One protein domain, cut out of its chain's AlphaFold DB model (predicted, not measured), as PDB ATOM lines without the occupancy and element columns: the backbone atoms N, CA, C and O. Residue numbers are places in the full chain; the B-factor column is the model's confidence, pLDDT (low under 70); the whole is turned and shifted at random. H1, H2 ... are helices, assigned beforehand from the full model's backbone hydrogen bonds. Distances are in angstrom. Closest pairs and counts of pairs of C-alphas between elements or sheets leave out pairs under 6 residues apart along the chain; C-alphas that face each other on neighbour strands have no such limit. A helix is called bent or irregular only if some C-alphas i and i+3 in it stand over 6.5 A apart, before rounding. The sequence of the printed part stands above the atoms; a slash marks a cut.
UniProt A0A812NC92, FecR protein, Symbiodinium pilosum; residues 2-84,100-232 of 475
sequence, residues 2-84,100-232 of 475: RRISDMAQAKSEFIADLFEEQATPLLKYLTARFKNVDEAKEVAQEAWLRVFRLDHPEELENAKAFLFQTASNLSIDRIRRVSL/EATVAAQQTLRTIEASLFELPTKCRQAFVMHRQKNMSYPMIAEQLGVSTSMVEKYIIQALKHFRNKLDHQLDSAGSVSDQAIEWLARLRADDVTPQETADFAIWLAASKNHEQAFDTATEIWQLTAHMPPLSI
ATOM      1  N   ARG A   2     103.680 155.305 113.673       55.50
ATOM      2  CA  ARG A   2     104.486 155.669 114.870       55.50
ATOM      3  C   ARG A   2     105.291 154.504 115.486       55.50
ATOM      4  O   ARG A   2     106.503 154.582 115.552       55.50
ATOM      5  N   ARG A   3     104.640 153.367 115.759       58.19
ATOM      6  CA  ARG A   3     105.264 152.188 116.399       58.19
ATOM      7  C   ARG A   3     106.422 151.547 115.612       58.19
ATOM      8  O   ARG A   3     107.330 151.009 116.218       58.19
ATOM      9  N   ILE A   4     106.392 151.609 114.277       59.12
ATOM     10  CA  ILE A   4     107.470 151.078 113.415       59.12
ATOM     11  C   ILE A   4     108.655 152.055 113.386       59.12
ATOM     12  O   ILE A   4     109.802 151.627 113.356       59.12
ATOM     13  N   SER A   5     108.376 153.363 113.443       62.84
ATOM     14  CA  SER A   5     109.404 154.406 113.546       62.84
ATOM     15  C   SER A   5     110.136 154.348 114.887       62.84
ATOM     16  O   SER A   5     111.358 154.441 114.905       62.84
ATOM     17  N   ASP A   6     109.403 154.138 115.985       66.00
ATOM     18  CA  ASP A   6     109.978 154.069 117.335       66.00
ATOM     19  C   ASP A   6     110.881 152.827 117.502       66.00
ATOM     20  O   ASP A   6     111.959 152.916 118.082       66.00
ATOM     21  N   MET A   7     110.493 151.677 116.930       63.06
ATOM     22  CA  MET A   7     111.310 150.452 116.949       63.06
ATOM     23  C   MET A   7     112.561 150.558 116.064       63.06
ATOM     24  O   MET A   7     113.637 150.121 116.462       63.06
ATOM     25  N   ALA A   8     112.449 151.173 114.881       67.56
ATOM     26  CA  ALA A   8     113.602 151.398 114.007       67.56
ATOM     27  C   ALA A   8     114.626 152.359 114.636       67.56
ATOM     28  O   ALA A   8     115.831 152.175 114.464       67.56
ATOM     29  N   GLN A   9     114.149 153.357 115.387       74.12
ATOM     30  CA  GLN A   9     115.005 154.284 116.118       74.12
ATOM     31  C   GLN A   9     115.707 153.599 117.301       74.12
ATOM     32  O   GLN A   9     116.926 153.701 117.403       74.12
ATOM     33  N   ALA A  10     114.980 152.821 118.112       75.50
ATOM     34  CA  ALA A  10     115.556 152.070 119.232       75.50
ATOM     35  C   ALA A  10     116.649 151.082 118.784       75.50
ATOM     36  O   ALA A  10     117.718 151.017 119.389       75.50
ATOM     37  N   LYS A  11     116.427 150.373 117.669       78.25
ATOM     38  CA  LYS A  11     117.437 149.499 117.056       78.25
ATOM     39  C   LYS A  11     118.685 150.275 116.620       78.25
ATOM     40  O   LYS A  11     119.804 149.809 116.819       78.25
ATOM     41  N   SER A  12     118.509 151.440 115.993       77.56
ATOM     42  CA  SER A  12     119.634 152.254 115.517       77.56
ATOM     43  C   SER A  12     120.463 152.827 116.668       77.56
ATOM     44  O   SER A  12     121.684 152.854 116.556       77.56
ATOM     45  N   GLU A  13     119.816 153.273 117.746       82.50
ATOM     46  CA  GLU A  13     120.483 153.778 118.954       82.50
ATOM     47  C   GLU A  13     121.254 152.652 119.657       82.50
ATOM     48  O   GLU A  13     122.448 152.790 119.899       82.50
ATOM     49  N   PHE A  14     120.634 151.479 119.841       83.50
ATOM     50  CA  PHE A  14     121.301 150.313 120.432       83.50
ATOM     51  C   PHE A  14     122.550 149.870 119.650       83.50
ATOM     52  O   PHE A  14     123.588 149.573 120.240       83.50
ATOM     53  N   ILE A  15     122.470 149.820 118.315       81.75
ATOM     54  CA  ILE A  15     123.621 149.454 117.477       81.75
ATOM     55  C   ILE A  15     124.712 150.530 117.538       81.75
ATOM     56  O   ILE A  15     125.889 150.172 117.530       81.75
ATOM     57  N   ALA A  16     124.352 151.816 117.589       77.88
ATOM     58  CA  ALA A  16     125.319 152.906 117.700       77.88
ATOM     59  C   ALA A  16     126.094 152.830 119.024       77.88
ATOM     60  O   ALA A  16     127.323 152.833 118.995       77.88
ATOM     61  N   ASP A  17     125.395 152.638 120.145       81.00
ATOM     62  CA  ASP A  17     126.010 152.470 121.467       81.00
ATOM     63  C   ASP A  17     126.928 151.239 121.501       81.00
ATOM     64  O   ASP A  17     128.073 151.297 121.959       81.00
ATOM     65  N   LEU A  18     126.458 150.114 120.947       80.00
ATOM     66  CA  LEU A  18     127.255 148.893 120.847       80.00
ATOM     67  C   LEU A  18     128.502 149.104 119.973       80.00
ATOM     68  O   LEU A  18     129.565 148.569 120.291       80.00
ATOM     69  N   PHE A  19     128.390 149.867 118.883       81.06
ATOM     70  CA  PHE A  19     129.506 150.189 117.995       81.06
ATOM     71  C   PHE A  19     130.538 151.086 118.676       81.06
ATOM     72  O   PHE A  19     131.726 150.768 118.622       81.06
ATOM     73  N   GLU A  20     130.114 152.157 119.348       79.44
ATOM     74  CA  GLU A  20     131.023 153.038 120.092       79.44
ATOM     75  C   GLU A  20     131.810 152.269 121.159       79.44
ATOM     76  O   GLU A  20     133.012 152.484 121.319       79.44
ATOM     77  N   GLU A  21     131.166 151.316 121.836       79.25
ATOM     78  CA  GLU A  21     131.816 150.527 122.879       79.25
ATOM     79  C   GLU A  21     132.718 149.409 122.319       79.25
ATOM     80  O   GLU A  21     133.783 149.135 122.873       79.25
ATOM     81  N   GLN A  22     132.307 148.734 121.236       82.56
ATOM     82  CA  GLN A  22     132.933 147.479 120.795       82.56
ATOM     83  C   GLN A  22     133.742 147.576 119.499       82.56
ATOM     84  O   GLN A  22     134.469 146.632 119.190       82.56
ATOM     85  N   ALA A  23     133.694 148.682 118.748       79.50
ATOM     86  CA  ALA A  23     134.449 148.802 117.497       79.50
ATOM     87  C   ALA A  23     135.963 148.640 117.713       79.50
ATOM     88  O   ALA A  23     136.607 147.847 117.019       79.50
ATOM     89  N   THR A  24     136.526 149.337 118.705       78.94
ATOM     90  CA  THR A  24     137.962 149.263 119.019       78.94
ATOM     91  C   THR A  24     138.359 147.899 119.602       78.94
ATOM     92  O   THR A  24     139.280 147.283 119.055       78.94
ATOM     93  N   PRO A  25     137.675 147.355 120.635       79.62
ATOM     94  CA  PRO A  25     137.962 146.009 121.138       79.62
ATOM     95  C   PRO A  25     137.860 144.912 120.075       79.62
ATOM     96  O   PRO A  25     138.730 144.042 120.005       79.62
ATOM     97  N   LEU A  26     136.843 144.969 119.208       79.00
ATOM     98  CA  LEU A  26     136.648 143.983 118.146       79.00
ATOM     99  C   LEU A  26     137.776 144.034 117.116       79.00
ATOM    100  O   LEU A  26     138.318 142.993 116.741       79.00
ATOM    101  N   LEU A  27     138.160 145.233 116.673       81.00
ATOM    102  CA  LEU A  27     139.247 145.390 115.712       81.00
ATOM    103  C   LEU A  27     140.584 144.916 116.299       81.00
ATOM    104  O   LEU A  27     141.363 144.266 115.598       81.00
ATOM    105  N   LYS A  28     140.836 145.176 117.587       76.69
ATOM    106  CA  LYS A  28     142.038 144.698 118.289       76.69
ATOM    107  C   LYS A  28     142.050 143.182 118.443       76.69
ATOM    108  O   LYS A  28     143.060 142.558 118.123       76.69
ATOM    109  N   TYR A  29     140.923 142.580 118.816       77.75
ATOM    110  CA  TYR A  29     140.748 141.127 118.827       77.75
ATOM    111  C   TYR A  29     141.041 140.503 117.453       77.75
ATOM    112  O   TYR A  29     141.818 139.557 117.350       77.75
ATOM    113  N   LEU A  30     140.482 141.060 116.375       77.69
ATOM    114  CA  LEU A  30     140.680 140.538 115.022       77.69
ATOM    115  C   LEU A  30     142.109 140.750 114.514       77.69
ATOM    116  O   LEU A  30     142.689 139.845 113.917       77.69
ATOM    117  N   THR A  31     142.734 141.885 114.817       74.50
ATOM    118  CA  THR A  31     144.158 142.123 114.510       74.50
ATOM    119  C   THR A  31     145.056 141.142 115.272       74.50
ATOM    120  O   THR A  31     146.057 140.647 114.749       74.50
ATOM    121  N   ALA A  32     144.652 140.771 116.487       68.50
ATOM    122  CA  ALA A  32     145.256 139.700 117.261       68.50
ATOM    123  C   ALA A  32     144.904 138.288 116.753       68.50
ATOM    124  O   ALA A  32     145.399 137.319 117.313       68.50
ATOM    125  N   ARG A  33     144.135 138.112 115.673       69.75
ATOM    126  CA  ARG A  33     143.963 136.811 114.996       69.75
ATOM    127  C   ARG A  33     144.579 136.791 113.599       69.75
ATOM    128  O   ARG A  33     145.219 135.799 113.256       69.75
ATOM    129  N   PHE A  34     144.507 137.890 112.855       67.19
ATOM    130  CA  PHE A  34     144.996 137.996 111.478       67.19
ATOM    131  C   PHE A  34     146.457 138.450 111.345       67.19
ATOM    132  O   PHE A  34     147.067 138.982 112.275       67.19
ATOM    133  N   LYS A  35     147.050 138.193 110.169       54.97
ATOM    134  CA  LYS A  35     148.409 138.656 109.817       54.97
ATOM    135  C   LYS A  35     148.406 140.075 109.238       54.97
ATOM    136  O   LYS A  35     149.432 140.736 109.316       54.97
ATOM    137  N   ASN A  36     147.279 140.531 108.689       64.00
ATOM    138  CA  ASN A  36     147.116 141.852 108.090       64.00
ATOM    139  C   ASN A  36     145.979 142.624 108.788       64.00
ATOM    140  O   ASN A  36     144.918 142.064 109.065       64.00
ATOM    141  N   VAL A  37     146.202 143.912 109.057       65.38
ATOM    142  CA  VAL A  37     145.209 144.832 109.636       65.38
ATOM    143  C   VAL A  37     144.024 145.038 108.687       65.38
ATOM    144  O   VAL A  37     142.894 145.186 109.149       65.38
ATOM    145  N   ASP A  38     144.244 145.009 107.373       65.50
ATOM    146  CA  ASP A  38     143.162 145.198 106.400       65.50
ATOM    147  C   ASP A  38     142.206 143.994 106.362       65.50
ATOM    148  O   ASP A  38     140.991 144.179 106.341       65.50
ATOM    149  N   GLU A  39     142.721 142.768 106.514       70.06
ATOM    150  CA  GLU A  39     141.887 141.564 106.675       70.06
ATOM    151  C   GLU A  39     141.043 141.626 107.958       70.06
ATOM    152  O   GLU A  39     139.868 141.252 107.961       70.06
ATOM    153  N   ALA A  40     141.620 142.137 109.052       76.38
ATOM    154  CA  ALA A  40     140.894 142.323 110.303       76.38
ATOM    155  C   ALA A  40     139.731 143.319 110.147       76.38
ATOM    156  O   ALA A  40     138.651 143.084 110.692       76.38
ATOM    157  N   LYS A  41     139.917 144.399 109.373       76.94
ATOM    158  CA  LYS A  41     138.858 145.380 109.080       76.94
ATOM    159  C   LYS A  41     137.727 144.784 108.242       76.94
ATOM    160  O   LYS A  41     136.568 145.036 108.558       76.94
ATOM    161  N   GLU A  42     138.038 143.983 107.220       78.75
ATOM    162  CA  GLU A  42     137.016 143.314 106.396       78.75
ATOM    163  C   GLU A  42     136.126 142.396 107.241       78.75
ATOM    164  O   GLU A  42     134.897 142.462 107.176       78.75
ATOM    165  N   VAL A  43     136.742 141.570 108.090       80.06
ATOM    166  CA  VAL A  43     136.009 140.648 108.965       80.06
ATOM    167  C   VAL A  43     135.212 141.399 110.028       80.06
ATOM    168  O   VAL A  43     134.080 141.012 110.327       80.06
ATOM    169  N   ALA A  44     135.754 142.498 110.564       81.94
ATOM    170  CA  ALA A  44     135.021 143.370 111.475       81.94
ATOM    171  C   ALA A  44     133.770 143.941 110.795       81.94
ATOM    172  O   ALA A  44     132.680 143.895 111.364       81.94
ATOM    173  N   GLN A  45     133.911 144.436 109.563       80.56
ATOM    174  CA  GLN A  45     132.798 144.973 108.788       80.56
ATOM    175  C   GLN A  45     131.723 143.907 108.541       80.56
ATOM    176  O   GLN A  45     130.539 144.179 108.740       80.56
ATOM    177  N   GLU A  46     132.104 142.687 108.155       80.12
ATOM    178  CA  GLU A  46     131.142 141.601 107.943       80.12
ATOM    179  C   GLU A  46     130.429 141.190 109.243       80.12
ATOM    180  O   GLU A  46     129.214 140.968 109.234       80.12
ATOM    181  N   ALA A  47     131.145 141.140 110.370       82.12
ATOM    182  CA  ALA A  47     130.549 140.864 111.675       82.12
ATOM    183  C   ALA A  47     129.500 141.926 112.050       82.12
ATOM    184  O   ALA A  47     128.372 141.578 112.407       82.12
ATOM    185  N   TRP A  48     129.825 143.211 111.875       84.31
ATOM    186  CA  TRP A  48     128.889 144.316 112.105       84.31
ATOM    187  C   TRP A  48     127.675 144.273 111.175       84.31
ATOM    188  O   TRP A  48     126.549 144.481 111.624       84.31
ATOM    189  N   LEU A  49     127.865 143.933 109.895       79.25
ATOM    190  CA  LEU A  49     126.758 143.777 108.946       79.25
ATOM    191  C   LEU A  49     125.790 142.664 109.362       79.25
ATOM    192  O   LEU A  49     124.584 142.802 109.158       79.25
ATOM    193  N   ARG A  50     126.288 141.570 109.945       79.19
ATOM    194  CA  ARG A  50     125.435 140.478 110.443       79.19
ATOM    195  C   ARG A  50     124.612 140.904 111.655       79.19
ATOM    196  O   ARG A  50     123.434 140.570 111.701       79.19
ATOM    197  N   VAL A  51     125.183 141.694 112.567       78.69
ATOM    198  CA  VAL A  51     124.436 142.285 113.693       78.69
ATOM    199  C   VAL A  51     123.390 143.286 113.195       78.69
ATOM    200  O   VAL A  51     122.240 143.236 113.617       78.69
ATOM    201  N   PHE A  52     123.743 144.138 112.228       79.75
ATOM    202  CA  PHE A  52     122.825 145.133 111.662       79.75
ATOM    203  C   PHE A  52     121.598 144.508 110.971       79.75
ATOM    204  O   PHE A  52     120.503 145.079 110.972       79.75
ATOM    205  N   ARG A  53     121.771 143.313 110.390       79.31
ATOM    206  CA  ARG A  53     120.711 142.550 109.713       79.31
ATOM    207  C   ARG A  53     119.747 141.825 110.656       79.31
ATOM    208  O   ARG A  53     118.745 141.327 110.161       79.31
ATOM    209  N   LEU A  54     120.017 141.754 111.961       80.00
ATOM    210  CA  LEU A  54     119.072 141.168 112.918       80.00
ATOM    211  C   LEU A  54     117.820 142.036 113.032       80.00
ATOM    212  O   LEU A  54     117.932 143.259 113.056       80.00
ATOM    213  N   ASP A  55     116.638 141.432 113.125       73.94
ATOM    214  CA  ASP A  55     115.385 142.191 113.223       73.94
ATOM    215  C   ASP A  55     115.259 142.921 114.571       73.94
ATOM    216  O   ASP A  55     114.925 144.105 114.580       73.94
ATOM    217  N   HIS A  56     115.636 142.248 115.667       75.75
ATOM    218  CA  HIS A  56     115.560 142.746 117.049       75.75
ATOM    219  C   HIS A  56     116.869 142.501 117.830       75.75
ATOM    220  O   HIS A  56     116.911 141.663 118.733       75.75
ATOM    221  N   PRO A  57     117.990 143.159 117.473       73.56
ATOM    222  CA  PRO A  57     119.266 142.984 118.174       73.56
ATOM    223  C   PRO A  57     119.221 143.409 119.652       73.56
ATOM    224  O   PRO A  57     120.003 142.894 120.448       73.56
ATOM    225  N   GLU A  58     118.307 144.305 120.019       74.19
ATOM    226  CA  GLU A  58     118.052 144.759 121.388       74.19
ATOM    227  C   GLU A  58     117.505 143.663 122.319       74.19
ATOM    228  O   GLU A  58     117.638 143.771 123.535       74.19
ATOM    229  N   GLU A  59     116.914 142.596 121.768       75.75
ATOM    230  CA  GLU A  59     116.383 141.464 122.543       75.75
ATOM    231  C   GLU A  59     117.451 140.404 122.855       75.75
ATOM    232  O   GLU A  59     117.194 139.448 123.589       75.75
ATOM    233  N   LEU A  60     118.661 140.548 122.305       73.88
ATOM    234  CA  LEU A  60     119.750 139.618 122.572       73.88
ATOM    235  C   LEU A  60     120.217 139.743 124.024       73.88
ATOM    236  O   LEU A  60     120.700 140.795 124.440       73.88
ATOM    237  N   GLU A  61     120.200 138.622 124.752       64.00
ATOM    238  CA  GLU A  61     120.719 138.542 126.126       64.00
ATOM    239  C   GLU A  61     122.170 139.043 126.233       64.00
ATOM    240  O   GLU A  61     122.563 139.620 127.246       64.00
ATOM    241  N   ASN A  62     122.977 138.837 125.184       73.69
ATOM    242  CA  ASN A  62     124.343 139.341 125.118       73.69
ATOM    243  C   ASN A  62     124.778 139.641 123.671       73.69
ATOM    244  O   ASN A  62     125.442 138.838 123.008       73.69
ATOM    245  N   ALA A  63     124.421 140.830 123.176       73.75
ATOM    246  CA  ALA A  63     124.792 141.282 121.833       73.75
ATOM    247  C   ALA A  63     126.317 141.365 121.611       73.75
ATOM    248  O   ALA A  63     126.793 141.114 120.502       73.75
ATOM    249  N   LYS A  64     127.096 141.638 122.669       73.62
ATOM    250  CA  LYS A  64     128.569 141.639 122.622       73.62
ATOM    251  C   LYS A  64     129.098 140.238 122.320       73.62
ATOM    252  O   LYS A  64     129.833 140.052 121.354       73.62
ATOM    253  N   ALA A  65     128.671 139.236 123.089       65.38
ATOM    254  CA  ALA A  65     129.066 137.845 122.875       65.38
ATOM    255  C   ALA A  65     128.708 137.360 121.461       65.38
ATOM    256  O   ALA A  65     129.532 136.722 120.804       65.38
ATOM    257  N   PHE A  66     127.525 137.725 120.959       69.56
ATOM    258  CA  PHE A  66     127.095 137.380 119.603       69.56
ATOM    259  C   PHE A  66     127.985 138.009 118.513       69.56
ATOM    260  O   PHE A  66     128.388 137.321 117.568       69.56
ATOM    261  N   LEU A  67     128.335 139.294 118.646       76.00
ATOM    262  CA  LEU A  67     129.228 140.001 117.720       76.00
ATOM    263  C   LEU A  67     130.611 139.333 117.650       76.00
ATOM    264  O   LEU A  67     131.104 139.027 116.562       76.00
ATOM    265  N   PHE A  68     131.216 139.045 118.802       68.50
ATOM    266  CA  PHE A  68     132.539 138.421 118.863       68.50
ATOM    267  C   PHE A  68     132.535 136.954 118.423       68.50
ATOM    268  O   PHE A  68     133.464 136.518 117.742       68.50
ATOM    269  N   GLN A  69     131.481 136.198 118.735       63.59
ATOM    270  CA  GLN A  69     131.312 134.835 118.229       63.59
ATOM    271  C   GLN A  69     131.196 134.828 116.701       63.59
ATOM    272  O   GLN A  69     131.833 134.016 116.027       63.59
ATOM    273  N   THR A  70     130.443 135.776 116.142       67.12
ATOM    274  CA  THR A  70     130.327 135.960 114.693       67.12
ATOM    275  C   THR A  70     131.688 136.270 114.073       67.12
ATOM    276  O   THR A  70     132.086 135.619 113.108       67.12
ATOM    277  N   ALA A  71     132.441 137.197 114.664       72.44
ATOM    278  CA  ALA A  71     133.776 137.570 114.212       72.44
ATOM    279  C   ALA A  71     134.795 136.415 114.328       72.44
ATOM    280  O   ALA A  71     135.617 136.216 113.433       72.44
ATOM    281  N   SER A  72     134.712 135.601 115.387       66.62
ATOM    282  CA  SER A  72     135.515 134.382 115.572       66.62
ATOM    283  C   SER A  72     135.249 133.354 114.466       66.62
ATOM    284  O   SER A  72     136.178 132.888 113.806       66.62
ATOM    285  N   ASN A  73     133.972 133.070 114.192       64.31
ATOM    286  CA  ASN A  73     133.565 132.121 113.155       64.31
ATOM    287  C   ASN A  73     133.992 132.581 111.754       64.31
ATOM    288  O   ASN A  73     134.518 131.788 110.974       64.31
ATOM    289  N   LEU A  74     133.821 133.873 111.458       72.12
ATOM    290  CA  LEU A  74     134.306 134.490 110.221       72.12
ATOM    291  C   LEU A  74     135.828 134.386 110.087       72.12
ATOM    292  O   LEU A  74     136.338 134.138 108.996       72.12
ATOM    293  N   SER A  75     136.550 134.512 111.203       68.12
ATOM    294  CA  SER A  75     138.007 134.398 111.207       68.12
ATOM    295  C   SER A  75     138.486 133.003 110.827       68.12
ATOM    296  O   SER A  75     139.400 132.860 110.016       68.12
ATOM    297  N   ILE A  76     137.826 131.971 111.352       62.59
ATOM    298  CA  ILE A  76     138.121 130.572 111.026       62.59
ATOM    299  C   ILE A  76     137.842 130.287 109.542       62.59
ATOM    300  O   ILE A  76     138.667 129.655 108.878       62.59
ATOM    301  N   ASP A  77     136.715 130.767 109.006       59.56
ATOM    302  CA  ASP A  77     136.346 130.544 107.600       59.56
ATOM    303  C   ASP A  77     137.299 131.261 106.628       59.56
ATOM    304  O   ASP A  77     137.754 130.679 105.639       59.56
ATOM    305  N   ARG A  78     137.704 132.497 106.953       67.50
ATOM    306  CA  ARG A  78     138.646 133.283 106.140       67.50
ATOM    307  C   ARG A  78     140.053 132.683 106.148       67.50
ATOM    308  O   ARG A  78     140.650 132.548 105.082       67.50
ATOM    309  N   ILE A  79     140.561 132.244 107.307       58.91
ATOM    310  CA  ILE A  79     141.865 131.556 107.411       58.91
ATOM    311  C   ILE A  79     141.863 130.254 106.597       58.91
ATOM    312  O   ILE A  79     142.840 129.961 105.903       58.91
ATOM    313  N   ARG A  80     140.760 129.491 106.624       57.25
ATOM    314  CA  ARG A  80     140.604 128.277 105.806       57.25
ATOM    315  C   ARG A  80     140.609 128.581 104.306       57.25
ATOM    316  O   ARG A  80     141.308 127.888 103.572       57.25
ATOM    317  N   ARG A  81     139.898 129.622 103.853       56.66
ATOM    318  CA  ARG A  81     139.885 130.042 102.437       56.66
ATOM    319  C   ARG A  81     141.252 130.523 101.949       56.66
ATOM    320  O   ARG A  81     141.724 130.031 100.931       56.66
ATOM    321  N   VAL A  82     141.936 131.379 102.710       53.72
ATOM    322  CA  VAL A  82     143.271 131.888 102.338       53.72
ATOM    323  C   VAL A  82     144.311 130.762 102.295       53.72
ATOM    324  O   VAL A  82     145.199 130.777 101.448       53.72
ATOM    325  N   SER A  83     144.205 129.750 103.165       49.06
ATOM    326  CA  SER A  83     145.104 128.588 103.127       49.06
ATOM    327  C   SER A  83     144.862 127.665 101.923       49.06
ATOM    328  O   SER A  83     145.765 126.914 101.559       49.06
ATOM    329  N   LEU A  84     143.672 127.715 101.313       43.16
ATOM    330  CA  LEU A  84     143.344 127.010 100.070       43.16
ATOM    331  C   LEU A  84     143.753 127.827  98.834       43.16
ATOM    332  O   LEU A  84     144.280 127.258  97.883       43.16
ATOM    333  N   GLU A 100     166.933 153.441 105.489       41.94
ATOM    334  CA  GLU A 100     167.047 153.498 106.959       41.94
ATOM    335  C   GLU A 100     165.974 152.660 107.673       41.94
ATOM    336  O   GLU A 100     166.267 151.994 108.669       41.94
ATOM    337  N   ALA A 101     164.751 152.615 107.132       47.38
ATOM    338  CA  ALA A 101     163.671 151.774 107.654       47.38
ATOM    339  C   ALA A 101     163.962 150.278 107.439       47.38
ATOM    340  O   ALA A 101     163.655 149.454 108.300       47.38
ATOM    341  N   THR A 102     164.628 149.929 106.332       54.34
ATOM    342  CA  THR A 102     165.036 148.548 106.028       54.34
ATOM    343  C   THR A 102     166.138 148.045 106.958       54.34
ATOM    344  O   THR A 102     166.059 146.904 107.404       54.34
ATOM    345  N   VAL A 103     167.126 148.870 107.325       54.38
ATOM    346  CA  VAL A 103     168.190 148.450 108.260       54.38
ATOM    347  C   VAL A 103     167.650 148.267 109.681       54.38
ATOM    348  O   VAL A 103     167.951 147.255 110.317       54.38
ATOM    349  N   ALA A 104     166.822 149.196 110.173       58.69
ATOM    350  CA  ALA A 104     166.206 149.073 111.494       58.69
ATOM    351  C   ALA A 104     165.294 147.837 111.577       58.69
ATOM    352  O   ALA A 104     165.423 147.038 112.503       58.69
ATOM    353  N   ALA A 105     164.444 147.614 110.567       58.03
ATOM    354  CA  ALA A 105     163.593 146.428 110.489       58.03
ATOM    355  C   ALA A 105     164.407 145.121 110.419       58.03
ATOM    356  O   ALA A 105     164.095 144.157 111.121       58.03
ATOM    357  N   GLN A 106     165.495 145.090 109.638       65.12
ATOM    358  CA  GLN A 106     166.401 143.937 109.569       65.12
ATOM    359  C   GLN A 106     167.100 143.661 110.907       65.12
ATOM    360  O   GLN A 106     167.265 142.501 111.286       65.12
ATOM    361  N   GLN A 107     167.495 144.703 111.641       68.12
ATOM    362  CA  GLN A 107     168.131 144.560 112.949       68.12
ATOM    363  C   GLN A 107     167.146 144.040 114.006       68.12
ATOM    364  O   GLN A 107     167.490 143.142 114.783       68.12
ATOM    365  N   THR A 108     165.907 144.538 113.996       66.50
ATOM    366  CA  THR A 108     164.817 144.032 114.841       66.50
ATOM    367  C   THR A 108     164.557 142.552 114.560       66.50
ATOM    368  O   THR A 108     164.510 141.747 115.490       66.50
ATOM    369  N   LEU A 109     164.496 142.149 113.285       66.38
ATOM    370  CA  LEU A 109     164.298 140.747 112.904       66.38
ATOM    371  C   LEU A 109     165.441 139.833 113.346       66.38
ATOM    372  O   LEU A 109     165.180 138.766 113.903       66.38
ATOM    373  N   ARG A 110     166.697 140.263 113.181       72.12
ATOM    374  CA  ARG A 110     167.868 139.519 113.684       72.12
ATOM    375  C   ARG A 110     167.832 139.344 115.198       72.12
ATOM    376  O   ARG A 110     168.215 138.291 115.703       72.12
ATOM    377  N   THR A 111     167.363 140.358 115.923       74.50
ATOM    378  CA  THR A 111     167.237 140.310 117.386       74.50
ATOM    379  C   THR A 111     166.198 139.273 117.812       74.50
ATOM    380  O   THR A 111     166.468 138.450 118.690       74.50
ATOM    381  N   ILE A 112     165.040 139.243 117.144       72.38
ATOM    382  CA  ILE A 112     163.994 138.243 117.399       72.38
ATOM    383  C   ILE A 112     164.498 136.835 117.049       72.38
ATOM    384  O   ILE A 112     164.343 135.911 117.850       72.38
ATOM    385  N   GLU A 113     165.160 136.659 115.905       73.25
ATOM    386  CA  GLU A 113     165.719 135.364 115.500       73.25
ATOM    387  C   GLU A 113     166.753 134.842 116.509       73.25
ATOM    388  O   GLU A 113     166.677 133.687 116.929       73.25
ATOM    389  N   ALA A 114     167.671 135.692 116.972       77.44
ATOM    390  CA  ALA A 114     168.640 135.319 118.000       77.44
ATOM    391  C   ALA A 114     167.948 134.921 119.316       77.44
ATOM    392  O   ALA A 114     168.270 133.885 119.902       77.44
ATOM    393  N   SER A 115     166.940 135.687 119.741       81.50
ATOM    394  CA  SER A 115     166.196 135.421 120.978       81.50
ATOM    395  C   SER A 115     165.398 134.107 120.942       81.50
ATOM    396  O   SER A 115     165.247 133.434 121.961       81.50
ATOM    397  N   LEU A 116     164.960 133.648 119.764       81.25
ATOM    398  CA  LEU A 116     164.332 132.330 119.618       81.25
ATOM    399  C   LEU A 116     165.277 131.192 120.028       81.25
ATOM    400  O   LEU A 116     164.836 130.197 120.616       81.25
ATOM    401  N   PHE A 117     166.571 131.302 119.721       81.19
ATOM    402  CA  PHE A 117     167.556 130.273 120.063       81.19
ATOM    403  C   PHE A 117     167.899 130.234 121.554       81.19
ATOM    404  O   PHE A 117     168.292 129.176 122.046       81.19
ATOM    405  N   GLU A 118     167.678 131.329 122.283       83.50
ATOM    406  CA  GLU A 118     167.828 131.382 123.742       83.50
ATOM    407  C   GLU A 118     166.688 130.652 124.475       83.50
ATOM    408  O   GLU A 118     166.862 130.191 125.606       83.50
ATOM    409  N   LEU A 119     165.525 130.495 123.832       84.25
ATOM    410  CA  LEU A 119     164.384 129.801 124.424       84.25
ATOM    411  C   LEU A 119     164.640 128.291 124.613       84.25
ATOM    412  O   LEU A 119     165.297 127.643 123.786       84.25
ATOM    413  N   PRO A 120     164.028 127.668 125.641       84.50
ATOM    414  CA  PRO A 120     163.996 126.215 125.778       84.50
ATOM    415  C   PRO A 120     163.416 125.533 124.531       84.50
ATOM    416  O   PRO A 120     162.462 126.029 123.929       84.50
ATOM    417  N   THR A 121     163.934 124.356 124.166       80.81
ATOM    418  CA  THR A 121     163.592 123.678 122.901       80.81
ATOM    419  C   THR A 121     162.086 123.512 122.683       80.81
ATOM    420  O   THR A 121     161.599 123.871 121.617       80.81
ATOM    421  N   LYS A 122     161.331 123.041 123.687       80.06
ATOM    422  CA  LYS A 122     159.870 122.876 123.562       80.06
ATOM    423  C   LYS A 122     159.136 124.211 123.391       80.06
ATOM    424  O   LYS A 122     158.192 124.283 122.614       80.06
ATOM    425  N   CYS A 123     159.611 125.265 124.059       86.62
ATOM    426  CA  CYS A 123     159.055 126.614 123.958       86.62
ATOM    427  C   CYS A 123     159.254 127.196 122.552       86.62
ATOM    428  O   CYS A 123     158.298 127.646 121.922       86.62
ATOM    429  N   ARG A 124     160.482 127.096 122.023       87.75
ATOM    430  CA  ARG A 124     160.805 127.487 120.644       87.75
ATOM    431  C   ARG A 124     159.985 126.687 119.629       87.75
ATOM    432  O   ARG A 124     159.431 127.268 118.702       87.75
ATOM    433  N   GLN A 125     159.898 125.364 119.790       84.19
ATOM    434  CA  GLN A 125     159.151 124.492 118.876       84.19
ATOM    435  C   GLN A 125     157.658 124.834 118.841       84.19
ATOM    436  O   GLN A 125     157.110 124.977 117.750       84.19
ATOM    437  N   ALA A 126     157.029 125.020 120.008       84.44
ATOM    438  CA  ALA A 126     155.627 125.417 120.107       84.44
ATOM    439  C   ALA A 126     155.366 126.746 119.386       84.44
ATOM    440  O   ALA A 126     154.464 126.831 118.552       84.44
ATOM    441  N   PHE A 127     156.209 127.753 119.642       87.06
ATOM    442  CA  PHE A 127     156.088 129.060 119.004       87.06
ATOM    443  C   PHE A 127     156.212 128.975 117.477       87.06
ATOM    444  O   PHE A 127     155.367 129.506 116.759       87.06
ATOM    445  N   VAL A 128     157.217 128.262 116.962       84.12
ATOM    446  CA  VAL A 128     157.437 128.119 115.512       84.12
ATOM    447  C   VAL A 128     156.295 127.351 114.834       84.12
ATOM    448  O   VAL A 128     155.841 127.758 113.764       84.12
ATOM    449  N   MET A 129     155.800 126.266 115.441       80.19
ATOM    450  CA  MET A 129     154.670 125.494 114.903       80.19
ATOM    451  C   MET A 129     153.392 126.336 114.834       80.19
ATOM    452  O   MET A 129     152.708 126.329 113.811       80.19
ATOM    453  N   HIS A 130     153.105 127.119 115.874       82.88
ATOM    454  CA  HIS A 130     151.956 128.018 115.866       82.88
ATOM    455  C   HIS A 130     152.131 129.148 114.839       82.88
ATOM    456  O   HIS A 130     151.233 129.413 114.043       82.88
ATOM    457  N   ARG A 131     153.309 129.788 114.797       80.50
ATOM    458  CA  ARG A 131     153.532 130.992 113.984       80.50
ATOM    459  C   ARG A 131     153.702 130.722 112.489       80.50
ATOM    460  O   ARG A 131     153.141 131.456 111.674       80.50
ATOM    461  N   GLN A 132     154.499 129.717 112.122       71.06
ATOM    462  CA  GLN A 132     154.867 129.454 110.724       71.06
ATOM    463  C   GLN A 132     154.017 128.361 110.083       71.06
ATOM    464  O   GLN A 132     153.704 128.458 108.900       71.06
ATOM    465  N   LYS A 133     153.616 127.340 110.851       66.69
ATOM    466  CA  LYS A 133     152.785 126.236 110.343       66.69
ATOM    467  C   LYS A 133     151.288 126.436 110.591       66.69
ATOM    468  O   LYS A 133     150.513 125.569 110.208       66.69
ATOM    469  N   ASN A 134     150.892 127.552 111.220       68.75
ATOM    470  CA  ASN A 134     149.511 127.858 111.614       68.75
ATOM    471  C   ASN A 134     148.832 126.684 112.357       68.75
ATOM    472  O   ASN A 134     147.642 126.439 112.179       68.75
ATOM    473  N   MET A 135     149.596 125.921 113.148       72.94
ATOM    474  CA  MET A 135     149.050 124.775 113.878       72.94
ATOM    475  C   MET A 135     148.230 125.240 115.086       72.94
ATOM    476  O   MET A 135     148.602 126.201 115.770       72.94
ATOM    477  N   SER A 136     147.140 124.518 115.343       78.31
ATOM    478  CA  SER A 136     146.268 124.694 116.507       78.31
ATOM    479  C   SER A 136     146.978 124.252 117.791       78.31
ATOM    480  O   SER A 136     147.891 123.418 117.756       78.31
ATOM    481  N   TYR A 137     146.572 124.781 118.945       82.62
ATOM    482  CA  TYR A 137     147.184 124.396 120.224       82.62
ATOM    483  C   TYR A 137     147.033 122.895 120.519       82.62
ATOM    484  O   TYR A 137     148.026 122.295 120.936       82.62
ATOM    485  N   PRO A 138     145.879 122.243 120.252       73.50
ATOM    486  CA  PRO A 138     145.743 120.795 120.396       73.50
ATOM    487  C   PRO A 138     146.713 119.996 119.513       73.50
ATOM    488  O   PRO A 138     147.330 119.047 119.991       73.50
ATOM    489  N   MET A 139     146.922 120.404 118.256       72.38
ATOM    490  CA  MET A 139     147.859 119.713 117.356       72.38
ATOM    491  C   MET A 139     149.315 119.884 117.802       72.38
ATOM    492  O   MET A 139     150.116 118.957 117.711       72.38
ATOM    493  N   ILE A 140     149.674 121.067 118.311       76.19
ATOM    494  CA  ILE A 140     151.009 121.310 118.877       76.19
ATOM    495  C   ILE A 140     151.198 120.492 120.161       76.19
ATOM    496  O   ILE A 140     152.276 119.944 120.387       76.19
ATOM    497  N   ALA A 141     150.163 120.396 120.996       74.38
ATOM    498  CA  ALA A 141     150.170 119.633 122.240       74.38
ATOM    499  C   ALA A 141     150.427 118.145 121.971       74.38
ATOM    500  O   ALA A 141     151.333 117.558 122.569       74.38
ATOM    501  N   GLU A 142     149.714 117.578 120.997       71.62
ATOM    502  CA  GLU A 142     149.928 116.222 120.493       71.62
ATOM    503  C   GLU A 142     151.358 116.043 119.960       71.62
ATOM    504  O   GLU A 142     152.079 115.146 120.398       71.62
ATOM    505  N   GLN A 143     151.822 116.951 119.092       77.00
ATOM    506  CA  GLN A 143     153.148 116.852 118.480       77.00
ATOM    507  C   GLN A 143     154.303 116.968 119.492       77.00
ATOM    508  O   GLN A 143     155.351 116.344 119.317       77.00
ATOM    509  N   LEU A 144     154.144 117.772 120.546       78.06
ATOM    510  CA  LEU A 144     155.165 117.968 121.582       78.06
ATOM    511  C   LEU A 144     155.011 117.019 122.783       78.06
ATOM    512  O   LEU A 144     155.867 117.038 123.683       78.06
ATOM    513  N   GLY A 145     153.945 116.209 122.812       75.06
ATOM    514  CA  GLY A 145     153.595 115.332 123.929       75.06
ATOM    515  C   GLY A 145     153.391 116.105 125.236       75.06
ATOM    516  O   GLY A 145     153.946 115.731 126.271       75.06
ATOM    517  N   VAL A 146     152.686 117.237 125.178       80.81
ATOM    518  CA  VAL A 146     152.356 118.098 126.329       80.81
ATOM    519  C   VAL A 146     150.855 118.397 126.347       80.81
ATOM    520  O   VAL A 146     150.163 118.102 125.383       80.81
ATOM    521  N   SER A 147     150.322 118.980 127.424       80.00
ATOM    522  CA  SER A 147     148.927 119.442 127.433       80.00
ATOM    523  C   SER A 147     148.751 120.719 126.603       80.00
ATOM    524  O   SER A 147     149.681 121.519 126.485       80.00
ATOM    525  N   THR A 148     147.537 120.975 126.109       78.56
ATOM    526  CA  THR A 148     147.165 122.242 125.446       78.56
ATOM    527  C   THR A 148     147.492 123.457 126.320       78.56
ATOM    528  O   THR A 148     148.110 124.411 125.856       78.56
ATOM    529  N   SER A 149     147.223 123.364 127.628       78.56
ATOM    530  CA  SER A 149     147.582 124.394 128.615       78.56
ATOM    531  C   SER A 149     149.090 124.627 128.743       78.56
ATOM    532  O   SER A 149     149.532 125.700 129.148       78.56
ATOM    533  N   MET A 150     149.912 123.629 128.410       80.81
ATOM    534  CA  MET A 150     151.363 123.779 128.407       80.81
ATOM    535  C   MET A 150     151.863 124.458 127.134       80.81
ATOM    536  O   MET A 150     152.815 125.233 127.206       80.81
ATOM    537  N   VAL A 151     151.205 124.220 125.996       82.19
ATOM    538  CA  VAL A 151     151.468 124.959 124.753       82.19
ATOM    539  C   VAL A 151     151.198 126.445 124.955       82.19
ATOM    540  O   VAL A 151     152.068 127.254 124.654       82.19
ATOM    541  N   GLU A 152     150.060 126.801 125.547       85.06
ATOM    542  CA  GLU A 152     149.720 128.192 125.866       85.06
ATOM    543  C   GLU A 152     150.800 128.858 126.737       85.06
ATOM    544  O   GLU A 152     151.323 129.917 126.386       85.06
ATOM    545  N   LYS A 153     151.252 128.184 127.807       87.12
ATOM    546  CA  LYS A 153     152.362 128.681 128.642       87.12
ATOM    547  C   LYS A 153     153.673 128.843 127.865       87.12
ATOM    548  O   LYS A 153     154.416 129.784 128.138       87.12
ATOM    549  N   TYR A 154     153.966 127.972 126.900       89.25
ATOM    550  CA  TYR A 154     155.130 128.134 126.025       89.25
ATOM    551  C   TYR A 154     155.005 129.354 125.103       89.25
ATOM    552  O   TYR A 154     155.989 130.069 124.920       89.25
ATOM    553  N   ILE A 155     153.822 129.630 124.550       87.81
ATOM    554  CA  ILE A 155     153.597 130.831 123.730       87.81
ATOM    555  C   ILE A 155     153.764 132.099 124.574       87.81
ATOM    556  O   ILE A 155     154.487 133.009 124.162       87.81
ATOM    557  N   ILE A 156     153.192 132.126 125.782       87.06
ATOM    558  CA  ILE A 156     153.358 133.228 126.744       87.06
ATOM    559  C   ILE A 156     154.841 133.446 127.062       87.06
ATOM    560  O   ILE A 156     155.331 134.573 127.010       87.06
ATOM    561  N   GLN A 157     155.582 132.374 127.360       87.81
ATOM    562  CA  GLN A 157     157.005 132.463 127.689       87.81
ATOM    563  C   GLN A 157     157.837 133.006 126.520       87.81
ATOM    564  O   GLN A 157     158.730 133.826 126.741       87.81
ATOM    565  N   ALA A 158     157.537 132.591 125.287       88.56
ATOM    566  CA  ALA A 158     158.204 133.104 124.097       88.56
ATOM    567  C   ALA A 158     157.941 134.606 123.904       88.56
ATOM    568  O   ALA A 158     158.881 135.379 123.740       88.56
ATOM    569  N   LEU A 159     156.681 135.037 124.008       87.12
ATOM    570  CA  LEU A 159     156.295 136.445 123.882       87.12
ATOM    571  C   LEU A 159     156.913 137.331 124.974       87.12
ATOM    572  O   LEU A 159     157.441 138.398 124.661       87.12
ATOM    573  N   LYS A 160     156.926 136.871 126.236       88.12
ATOM    574  CA  LYS A 160     157.608 137.576 127.339       88.12
ATOM    575  C   LYS A 160     159.111 137.698 127.070       88.12
ATOM    576  O   LYS A 160     159.697 138.743 127.335       88.12
ATOM    577  N   HIS A 161     159.733 136.659 126.511       86.88
ATOM    578  CA  HIS A 161     161.150 136.696 126.152       86.88
ATOM    579  C   HIS A 161     161.443 137.699 125.028       86.88
ATOM    580  O   HIS A 161     162.391 138.471 125.148       86.88
ATOM    581  N   PHE A 162     160.611 137.752 123.982       85.62
ATOM    582  CA  PHE A 162     160.763 138.737 122.906       85.62
ATOM    583  C   PHE A 162     160.561 140.162 123.393       85.62
ATOM    584  O   PHE A 162     161.381 141.016 123.070       85.62
ATOM    585  N   ARG A 163     159.540 140.407 124.223       85.06
ATOM    586  CA  ARG A 163     159.338 141.710 124.866       85.06
ATOM    587  C   ARG A 163     160.608 142.165 125.575       85.06
ATOM    588  O   ARG A 163     161.125 143.226 125.269       85.06
ATOM    589  N   ASN A 164     161.144 141.326 126.462       84.00
ATOM    590  CA  ASN A 164     162.322 141.670 127.259       84.00
ATOM    591  C   ASN A 164     163.582 141.931 126.407       84.00
ATOM    592  O   ASN A 164     164.526 142.543 126.894       84.00
ATOM    593  N   LYS A 165     163.630 141.424 125.169       81.94
ATOM    594  CA  LYS A 165     164.756 141.603 124.238       81.94
ATOM    595  C   LYS A 165     164.587 142.804 123.311       81.94
ATOM    596  O   LYS A 165     165.581 143.414 122.938       81.94
ATOM    597  N   LEU A 166     163.353 143.106 122.919       75.69
ATOM    598  CA  LEU A 166     163.019 144.234 122.052       75.69
ATOM    599  C   LEU A 166     162.950 145.545 122.832       75.69
ATOM    600  O   LEU A 166     163.309 146.597 122.311       75.69
ATOM    601  N   ASP A 167     162.525 145.474 124.088       71.06
ATOM    602  CA  ASP A 167     162.300 146.632 124.933       71.06
ATOM    603  C   ASP A 167     163.508 146.868 125.857       71.06
ATOM    604  O   ASP A 167     163.522 146.484 127.023       71.06
ATOM    605  N   HIS A 168     164.577 147.468 125.318       55.94
ATOM    606  CA  HIS A 168     165.732 147.908 126.117       55.94
ATOM    607  C   HIS A 168     165.470 149.227 126.882       55.94
ATOM    608  O   HIS A 168     166.366 149.676 127.601       55.94
ATOM    609  N   GLN A 169     164.302 149.875 126.718       44.62
ATOM    610  CA  GLN A 169     164.091 151.264 127.159       44.62
ATOM    611  C   GLN A 169     162.721 151.641 127.755       44.62
ATOM    612  O   GLN A 169     162.533 152.818 128.057       44.62
ATOM    613  N   LEU A 170     161.793 150.723 128.032       45.09
ATOM    614  CA  LEU A 170     160.593 151.055 128.813       45.09
ATOM    615  C   LEU A 170     160.458 150.145 130.037       45.09
ATOM    616  O   LEU A 170     160.522 148.922 129.942       45.09
ATOM    617  N   ASP A 171     160.224 150.761 131.199       47.69
ATOM    618  CA  ASP A 171     159.805 150.121 132.454       47.69
ATOM    619  C   ASP A 171     158.387 149.519 132.309       47.69
ATOM    620  O   ASP A 171     157.438 149.895 132.996       47.69
ATOM    621  N   SER A 172     158.211 148.583 131.373       49.16
ATOM    622  CA  SER A 172     156.946 147.910 131.067       49.16
ATOM    623  C   SER A 172     156.830 146.537 131.742       49.16
ATOM    624  O   SER A 172     155.882 145.795 131.486       49.16
ATOM    625  N   ALA A 173     157.734 146.205 132.673       51.62
ATOM    626  CA  ALA A 173     157.672 145.016 133.534       51.62
ATOM    627  C   ALA A 173     156.587 145.130 134.634       51.62
ATOM    628  O   ALA A 173     156.801 144.768 135.791       51.62
ATOM    629  N   GLY A 174     155.418 145.669 134.286       63.19
ATOM    630  CA  GLY A 174     154.239 145.733 135.142       63.19
ATOM    631  C   GLY A 174     153.301 144.550 134.900       63.19
ATOM    632  O   GLY A 174     153.256 143.989 133.803       63.19
ATOM    633  N   SER A 175     152.482 144.212 135.902       73.56
ATOM    634  CA  SER A 175     151.465 143.150 135.815       73.56
ATOM    635  C   SER A 175     150.546 143.289 134.595       73.56
ATOM    636  O   SER A 175     150.084 142.288 134.064       73.56
ATOM    637  N   VAL A 176     150.313 144.518 134.122       83.88
ATOM    638  CA  VAL A 176     149.453 144.825 132.969       83.88
ATOM    639  C   VAL A 176     150.059 144.362 131.635       83.88
ATOM    640  O   VAL A 176     149.336 143.838 130.796       83.88
ATOM    641  N   SER A 177     151.377 144.484 131.441       82.06
ATOM    642  CA  SER A 177     152.052 143.997 130.221       82.06
ATOM    643  C   SER A 177     152.089 142.470 130.168       82.06
ATOM    644  O   SER A 177     151.907 141.860 129.117       82.06
ATOM    645  N   ASP A 178     152.267 141.828 131.323       84.44
ATOM    646  CA  ASP A 178     152.162 140.375 131.435       84.44
ATOM    647  C   ASP A 178     150.739 139.881 131.143       84.44
ATOM    648  O   ASP A 178     150.580 138.951 130.353       84.44
ATOM    649  N   GLN A 179     149.722 140.557 131.689       85.88
ATOM    650  CA  GLN A 179     148.314 140.290 131.377       85.88
ATOM    651  C   GLN A 179     148.012 140.483 129.887       85.88
ATOM    652  O   GLN A 179     147.279 139.689 129.311       85.88
ATOM    653  N   ALA A 180     148.605 141.486 129.233       84.31
ATOM    654  CA  ALA A 180     148.436 141.707 127.798       84.31
ATOM    655  C   ALA A 180     148.953 140.531 126.952       84.31
ATOM    656  O   ALA A 180     148.292 140.108 126.004       84.31
ATOM    657  N   ILE A 181     150.114 139.971 127.308       86.62
ATOM    658  CA  ILE A 181     150.679 138.789 126.638       86.62
ATOM    659  C   ILE A 181     149.831 137.542 126.910       86.62
ATOM    660  O   ILE A 181     149.634 136.724 126.011       86.62
ATOM    661  N   GLU A 182     149.332 137.394 128.136       87.25
ATOM    662  CA  GLU A 182     148.436 136.300 128.516       87.25
ATOM    663  C   GLU A 182     147.125 136.368 127.728       87.25
ATOM    664  O   GLU A 182     146.739 135.374 127.116       87.25
ATOM    665  N   TRP A 183     146.517 137.553 127.619       86.25
ATOM    666  CA  TRP A 183     145.356 137.777 126.759       86.25
ATOM    667  C   TRP A 183     145.657 137.481 125.293       86.25
ATOM    668  O   TRP A 183     144.882 136.787 124.643       86.25
ATOM    669  N   LEU A 184     146.793 137.936 124.762       82.38
ATOM    670  CA  LEU A 184     147.166 137.669 123.374       82.38
ATOM    671  C   LEU A 184     147.331 136.168 123.089       82.38
ATOM    672  O   LEU A 184     146.895 135.694 122.040       82.38
ATOM    673  N   ALA A 185     147.950 135.415 124.001       83.25
ATOM    674  CA  ALA A 185     148.077 133.966 123.870       83.25
ATOM    675  C   ALA A 185     146.710 133.276 123.980       83.25
ATOM    676  O   ALA A 185     146.376 132.456 123.123       83.25
ATOM    677  N   ARG A 186     145.890 133.666 124.967       85.56
ATOM    678  CA  ARG A 186     144.554 133.099 125.165       85.56
ATOM    679  C   ARG A 186     143.670 133.324 123.945       85.56
ATOM    680  O   ARG A 186     143.128 132.361 123.424       85.56
ATOM    681  N   LEU A 187     143.591 134.554 123.429       79.88
ATOM    682  CA  LEU A 187     142.766 134.916 122.266       79.88
ATOM    683  C   LEU A 187     143.184 134.213 120.961       79.88
ATOM    684  O   LEU A 187     142.401 134.158 120.009       79.88
ATOM    685  N   ARG A 188     144.411 133.679 120.897       77.06
ATOM    686  CA  ARG A 188     144.916 132.896 119.759       77.06
ATOM    687  C   ARG A 188     144.700 131.390 119.900       77.06
ATOM    688  O   ARG A 188     144.905 130.683 118.914       77.06
ATOM    689  N   ALA A 189     144.281 130.909 121.068       76.50
ATOM    690  CA  ALA A 189     143.862 129.528 121.237       76.50
ATOM    691  C   ALA A 189     142.585 129.233 120.427       76.50
ATOM    692  O   ALA A 189     141.812 130.125 120.063       76.50
ATOM    693  N   ASP A 190     142.364 127.960 120.118       72.69
ATOM    694  CA  ASP A 190     141.256 127.535 119.256       72.69
ATOM    695  C   ASP A 190     139.909 127.454 119.994       72.69
ATOM    696  O   ASP A 190     138.857 127.428 119.360       72.69
ATOM    697  N   ASP A 191     139.933 127.437 121.326       73.81
ATOM    698  CA  ASP A 191     138.803 127.168 122.221       73.81
ATOM    699  C   ASP A 191     138.422 128.377 123.096       73.81
ATOM    700  O   ASP A 191     137.973 128.223 124.232       73.81
ATOM    701  N   VAL A 192     138.618 129.595 122.587       75.38
ATOM    702  CA  VAL A 192     138.231 130.830 123.289       75.38
ATOM    703  C   VAL A 192     136.717 130.903 123.426       75.38
ATOM    704  O   VAL A 192     135.982 130.864 122.435       75.38
ATOM    705  N   THR A 193     136.248 131.038 124.660       74.69
ATOM    706  CA  THR A 193     134.822 131.131 124.961       74.69
ATOM    707  C   THR A 193     134.300 132.566 124.792       74.69
ATOM    708  O   THR A 193     135.057 133.538 124.910       74.69
ATOM    709  N   PRO A 194     132.985 132.745 124.558       66.81
ATOM    710  CA  PRO A 194     132.379 134.076 124.525       66.81
ATOM    711  C   PRO A 194     132.562 134.852 125.837       66.81
ATOM    712  O   PRO A 194     132.733 136.069 125.799       66.81
ATOM    713  N   GLN A 195     132.583 134.153 126.979       71.56
ATOM    714  CA  GLN A 195     132.809 134.765 128.288       71.56
ATOM    715  C   GLN A 195     134.220 135.352 128.396       71.56
ATOM    716  O   GLN A 195     134.363 136.519 128.731       71.56
ATOM    717  N   GLU A 196     135.254 134.595 128.026       77.75
ATOM    718  CA  GLU A 196     136.640 135.091 128.061       77.75
ATOM    719  C   GLU A 196     136.859 136.260 127.099       77.75
ATOM    720  O   GLU A 196     137.666 137.149 127.358       77.75
ATOM    721  N   THR A 197     136.117 136.289 125.993       69.12
ATOM    722  CA  THR A 197     136.159 137.420 125.065       69.12
ATOM    723  C   THR A 197     135.506 138.670 125.662       69.12
ATOM    724  O   THR A 197     136.008 139.778 125.474       69.12
ATOM    725  N   ALA A 198     134.413 138.510 126.415       70.00
ATOM    726  CA  ALA A 198     133.800 139.605 127.162       70.00
ATOM    727  C   ALA A 198     134.722 140.103 128.288       70.00
ATOM    728  O   ALA A 198     134.901 141.311 128.443       70.00
ATOM    729  N   ASP A 199     135.362 139.187 129.015       77.56
ATOM    730  CA  ASP A 199     136.339 139.506 130.058       77.56
ATOM    731  C   ASP A 199     137.543 140.273 129.478       77.56
ATOM    732  O   ASP A 199     137.995 141.260 130.065       77.56
ATOM    733  N   PHE A 200     138.010 139.892 128.281       81.94
ATOM    734  CA  PHE A 200     139.030 140.635 127.542       81.94
ATOM    735  C   PHE A 200     138.578 142.059 127.201       81.94
ATOM    736  O   PHE A 200     139.336 143.005 127.411       81.94
ATOM    737  N   ALA A 201     137.353 142.235 126.694       71.69
ATOM    738  CA  ALA A 201     136.833 143.556 126.345       71.69
ATOM    739  C   ALA A 201     136.737 144.474 127.576       71.69
ATOM    740  O   ALA A 201     137.139 145.637 127.510       71.69
ATOM    741  N   ILE A 202     136.280 143.936 128.714       78.38
ATOM    742  CA  ILE A 202     136.246 144.648 130.000       78.38
ATOM    743  C   ILE A 202     137.661 145.058 130.419       78.38
ATOM    744  O   ILE A 202     137.893 146.210 130.783       78.38
ATOM    745  N   TRP A 203     138.618 144.132 130.341       86.62
ATOM    746  CA  TRP A 203     140.012 144.396 130.688       86.62
ATOM    747  C   TRP A 203     140.642 145.470 129.787       86.62
ATOM    748  O   TRP A 203     141.295 146.388 130.286       86.62
ATOM    749  N   LEU A 204     140.397 145.410 128.476       79.62
ATOM    750  CA  LEU A 204     140.926 146.365 127.503       79.62
ATOM    751  C   LEU A 204     140.368 147.779 127.734       79.62
ATOM    752  O   LEU A 204     141.114 148.754 127.659       79.62
ATOM    753  N   ALA A 205     139.078 147.886 128.067       76.19
ATOM    754  CA  ALA A 205     138.408 149.155 128.354       76.19
ATOM    755  C   ALA A 205     138.742 149.731 129.744       76.19
ATOM    756  O   ALA A 205     138.498 150.911 129.995       76.19
ATOM    757  N   ALA A 206     139.317 148.935 130.653       80.56
ATOM    758  CA  ALA A 206     139.529 149.345 132.041       80.56
ATOM    759  C   ALA A 206     140.499 150.532 132.191       80.56
ATOM    760  O   ALA A 206     140.386 151.303 133.143       80.56
ATOM    761  N   SER A 207     141.482 150.681 131.293       83.75
ATOM    762  CA  SER A 207     142.333 151.879 131.246       83.75
ATOM    763  C   SER A 207     143.100 151.992 129.929       83.75
ATOM    764  O   SER A 207     143.417 150.983 129.300       83.75
ATOM    765  N   LYS A 208     143.532 153.212 129.586       78.88
ATOM    766  CA  LYS A 208     144.419 153.463 128.439       78.88
ATOM    767  C   LYS A 208     145.750 152.694 128.521       78.88
ATOM    768  O   LYS A 208     146.343 152.387 127.493       78.88
ATOM    769  N   ASN A 209     146.205 152.336 129.725       79.88
ATOM    770  CA  ASN A 209     147.426 151.545 129.903       79.88
ATOM    771  C   ASN A 209     147.227 150.072 129.504       79.88
ATOM    772  O   ASN A 209     148.159 149.470 128.979       79.88
ATOM    773  N   HIS A 210     146.038 149.491 129.724       80.56
ATOM    774  CA  HIS A 210     145.721 148.129 129.257       80.56
ATOM    775  C   HIS A 210     145.689 148.088 127.732       80.56
ATOM    776  O   HIS A 210     146.261 147.195 127.111       80.56
ATOM    777  N   GLU A 211     145.082 149.117 127.143       76.81
ATOM    778  CA  GLU A 211     145.034 149.307 125.704       76.81
ATOM    779  C   GLU A 211     146.440 149.377 125.084       76.81
ATOM    780  O   GLU A 211     146.749 148.610 124.173       76.81
ATOM    781  N   GLN A 212     147.309 150.243 125.616       78.56
ATOM    782  CA  GLN A 212     148.691 150.387 125.148       78.56
ATOM    783  C   GLN A 212     149.503 149.102 125.335       78.56
ATOM    784  O   GLN A 212     150.234 148.702 124.434       78.56
ATOM    785  N   ALA A 213     149.355 148.423 126.475       81.44
ATOM    786  CA  ALA A 213     150.059 147.172 126.737       81.44
ATOM    787  C   ALA A 213     149.664 146.064 125.747       81.44
ATOM    788  O   ALA A 213     150.519 145.300 125.294       81.44
ATOM    789  N   PHE A 214     148.380 145.985 125.387       80.00
ATOM    790  CA  PHE A 214     147.901 145.043 124.378       80.00
ATOM    791  C   PHE A 214     148.394 145.387 122.970       80.00
ATOM    792  O   PHE A 214     148.760 144.480 122.216       80.00
ATOM    793  N   ASP A 215     148.470 146.676 122.634       76.38
ATOM    794  CA  ASP A 215     149.049 147.131 121.368       76.38
ATOM    795  C   ASP A 215     150.524 146.734 121.267       76.38
ATOM    796  O   ASP A 215     150.922 146.124 120.275       76.38
ATOM    797  N   THR A 216     151.310 146.949 122.327       79.38
ATOM    798  CA  THR A 216     152.716 146.521 122.384       79.38
ATOM    799  C   THR A 216     152.861 145.002 122.242       79.38
ATOM    800  O   THR A 216     153.690 144.525 121.466       79.38
ATOM    801  N   ALA A 217     152.047 144.207 122.948       78.50
ATOM    802  CA  ALA A 217     152.083 142.746 122.825       78.50
ATOM    803  C   ALA A 217     151.749 142.284 121.393       78.50
ATOM    804  O   ALA A 217     152.388 141.374 120.853       78.50
ATOM    805  N   THR A 218     150.773 142.938 120.761       77.00
ATOM    806  CA  THR A 218     150.366 142.659 119.380       77.00
ATOM    807  C   THR A 218     151.458 143.052 118.388       77.00
ATOM    808  O   THR A 218     151.738 142.282 117.469       77.00
ATOM    809  N   GLU A 219     152.120 144.191 118.586       76.69
ATOM    810  CA  GLU A 219     153.243 144.652 117.767       76.69
ATOM    811  C   GLU A 219     154.412 143.660 117.810       76.69
ATOM    812  O   GLU A 219     154.885 143.222 116.759       76.69
ATOM    813  N   ILE A 220     154.805 143.206 119.007       78.38
ATOM    814  CA  ILE A 220     155.831 142.166 119.183       78.38
ATOM    815  C   ILE A 220     155.471 140.920 118.372       78.38
ATOM    816  O   ILE A 220     156.303 140.373 117.644       78.38
ATOM    817  N   TRP A 221     154.215 140.475 118.447       78.88
ATOM    818  CA  TRP A 221     153.757 139.343 117.653       78.88
ATOM    819  C   TRP A 221     153.798 139.622 116.142       78.88
ATOM    820  O   TRP A 221     154.213 138.745 115.375       78.88
ATOM    821  N   GLN A 222     153.411 140.813 115.681       73.56
ATOM    822  CA  GLN A 222     153.462 141.171 114.258       73.56
ATOM    823  C   GLN A 222     154.894 141.214 113.718       73.56
ATOM    824  O   GLN A 222     155.143 140.704 112.625       73.56
ATOM    825  N   LEU A 223     155.863 141.682 114.506       71.94
ATOM    826  CA  LEU A 223     157.278 141.641 114.126       71.94
ATOM    827  C   LEU A 223     157.755 140.206 113.851       71.94
ATOM    828  O   LEU A 223     158.516 139.976 112.912       71.94
ATOM    829  N   THR A 224     157.224 139.207 114.566       73.81
ATOM    830  CA  THR A 224     157.541 137.791 114.299       73.81
ATOM    831  C   THR A 224     156.969 137.252 112.974       73.81
ATOM    832  O   THR A 224     157.322 136.145 112.569       73.81
ATOM    833  N   ALA A 225     156.080 137.982 112.280       67.75
ATOM    834  CA  ALA A 225     155.518 137.554 110.988       67.75
ATOM    835  C   ALA A 225     156.586 137.452 109.896       67.75
ATOM    836  O   ALA A 225     156.516 136.562 109.053       67.75
ATOM    837  N   HIS A 226     157.552 138.367 109.939       65.00
ATOM    838  CA  HIS A 226     158.565 138.565 108.905       65.00
ATOM    839  C   HIS A 226     159.831 137.735 109.167       65.00
ATOM    840  O   HIS A 226     160.867 137.954 108.545       65.00
ATOM    841  N   MET A 227     159.777 136.781 110.105       66.25
ATOM    842  CA  MET A 227     160.895 135.874 110.342       66.25
ATOM    843  C   MET A 227     161.056 134.897 109.172       66.25
ATOM    844  O   MET A 227     160.052 134.347 108.704       66.25
ATOM    845  N   PRO A 228     162.297 134.610 108.740       60.59
ATOM    846  CA  PRO A 228     162.544 133.634 107.687       60.59
ATOM    847  C   PRO A 228     161.992 132.252 108.083       60.59
ATOM    848  O   PRO A 228     161.897 131.941 109.274       60.59
ATOM    849  N   PRO A 229     161.605 131.392 107.122       57.47
ATOM    850  CA  PRO A 229     161.116 130.049 107.422       57.47
ATOM    851  C   PRO A 229     162.192 129.252 108.172       57.47
ATOM    852  O   PRO A 229     163.248 128.930 107.634       57.47
ATOM    853  N   LEU A 230     161.914 128.894 109.426       59.50
ATOM    854  CA  LEU A 230     162.867 128.252 110.338       59.50
ATOM    855  C   LEU A 230     162.870 126.723 110.170       59.50
ATOM    856  O   LEU A 230     163.094 125.975 111.126       59.50
ATOM    857  N   SER A 231     162.623 126.240 108.949       49.56
ATOM    858  CA  SER A 231     162.517 124.813 108.602       49.56
ATOM    859  C   SER A 231     163.776 124.006 108.955       49.56
ATOM    860  O   SER A 231     163.701 122.792 109.118       49.56
ATOM    861  N   ILE A 232     164.911 124.676 109.175       43.09
ATOM    862  CA  ILE A 232     166.203 124.081 109.549       43.09
ATOM    863  C   ILE A 232     166.325 123.806 111.070       43.09
ATOM    864  O   ILE A 232     167.163 123.008 111.491       43.09
TER     865      ILE A 232
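AT A GLANCE: This is residues 2 to 84 and 100 to 232 of the 475 residues of the protein "FecR protein" of Symbiodinium pilosum (UniProt A0A812NC92). Two helical lobes sit end to end, and a straight helical arm, H1a, runs away from one of them. The lobe at the arm's end is made of H1b, H2, H3 and H9; the other gathers H4, H5, H6, H8 and H10 round H7, and the lobes meet where H8 and H10 come near H1b and H9. The printed part has 216 residues, with ten named helices in the order H1 to H10 and no named strand; its class is all helix, with 172 residues in the helices, whose packing is mostly crossed. The whole is compact by its radius of gyration of the C-alphas, 19.2 A, but its outline is elongated, with spans of 68, 38 and 33 A.

IN THESE COORDINATES: H1, residues 2 to 31, was assigned as one helix by its hydrogen bonds but is bent, with C-alphas 21 and 24 7.4 A apart. Its arm H1a, residues 2 to 21, is 28.9 A long from C-alpha 2 at (104.486, 155.669, 114.870), and its arm H1b covers residues 24 to 31; the arms stand at a steep tilt of 61 degrees. H2 covers residues 37 to 52 and spans 22.5 A. H3, residues 63 to 84, spans 32.0 A and ends at the cut, with C-alpha 84 at (143.344, 127.010, 100.070). H4, residues 100 to 118, spans 27.8 A. H5 covers residues 121 to 133 and H6 residues 137 to 144. H7, residues 148 to 166, spans 27.3 A. H8 covers residues 175 to 188 and H9 residues 194 to 205. H10, residues 208 to 226, spans 28.3 A and ends with C-alpha 226 at (158.565, 138.565, 108.905); it is neither bent nor irregular, but only just, with C-alphas 223 and 226 6.2 A apart.

HOW THE PARTS SIT: H7 is the hub, touching five helices. It touches H5 about perpendicular, at 89 degrees, the closest C-alphas being those of Cys 123 and Tyr 154, 4.7 A apart. H6 touches H7, closest at the C-alphas of Ala 141 and Thr 148, 5.1 A, and also touches H5. H4 touches H7 with residues 108 to 116 alone, closest at the C-alphas of Ile 112 and Phe 162, 6.4 A. H8 touches H7 at a steep tilt of 50 degrees, opposite ways, with the C-alphas of Ile 156 and Ala 185 closest at 6.1 A. H10 touches H7 at 87 degrees, about perpendicular, and touches H8 closest at the C-alphas of Ala 180 and Phe 214, 4.8 A. H9 and H10 touch only at the corner by their link, closest at the C-alphas of Leu 204 and Glu 211, 5.4 A. H9 also touches H3, about perpendicular at 76 degrees, closest at the C-alphas of Ala 65 and Pro 194, 5.3 A. H3 touches H2 with residues 67 to 75 alone, closest at the C-alphas of Ala 47 and Ala 71, 5.3 A. H1b touches H2, closest at the C-alphas of Leu 30 and Ala 40, 5.0 A, and only just touches H3 and H9, with 3 pairs of C-alphas within 8 A each. H1a touches no helix but is near H2 and H3. H2 and H7 are apart, for instance. Every O i to N i+4 pair is within hydrogen-bond range in H1a, H1b, H2, H3, H5, H6, H7, H8 and H9; in H4 and in H10 13 of 15 are.

THE WHOLE: The C-alphas of Arg 2 and Ile 232, the two farthest apart, are 69.5 A apart. Residues 85 to 99 are cut out, and C-alphas 84 and 100 are 36.2 A apart across the cut. Of the links that are printed whole, none is long. The mean pLDDT of the printed part is 73.9; 61 residues are under 70, among them residues 2 to 8, 75 to 84, 100 to 109, 168 to 174 and 225 to 232.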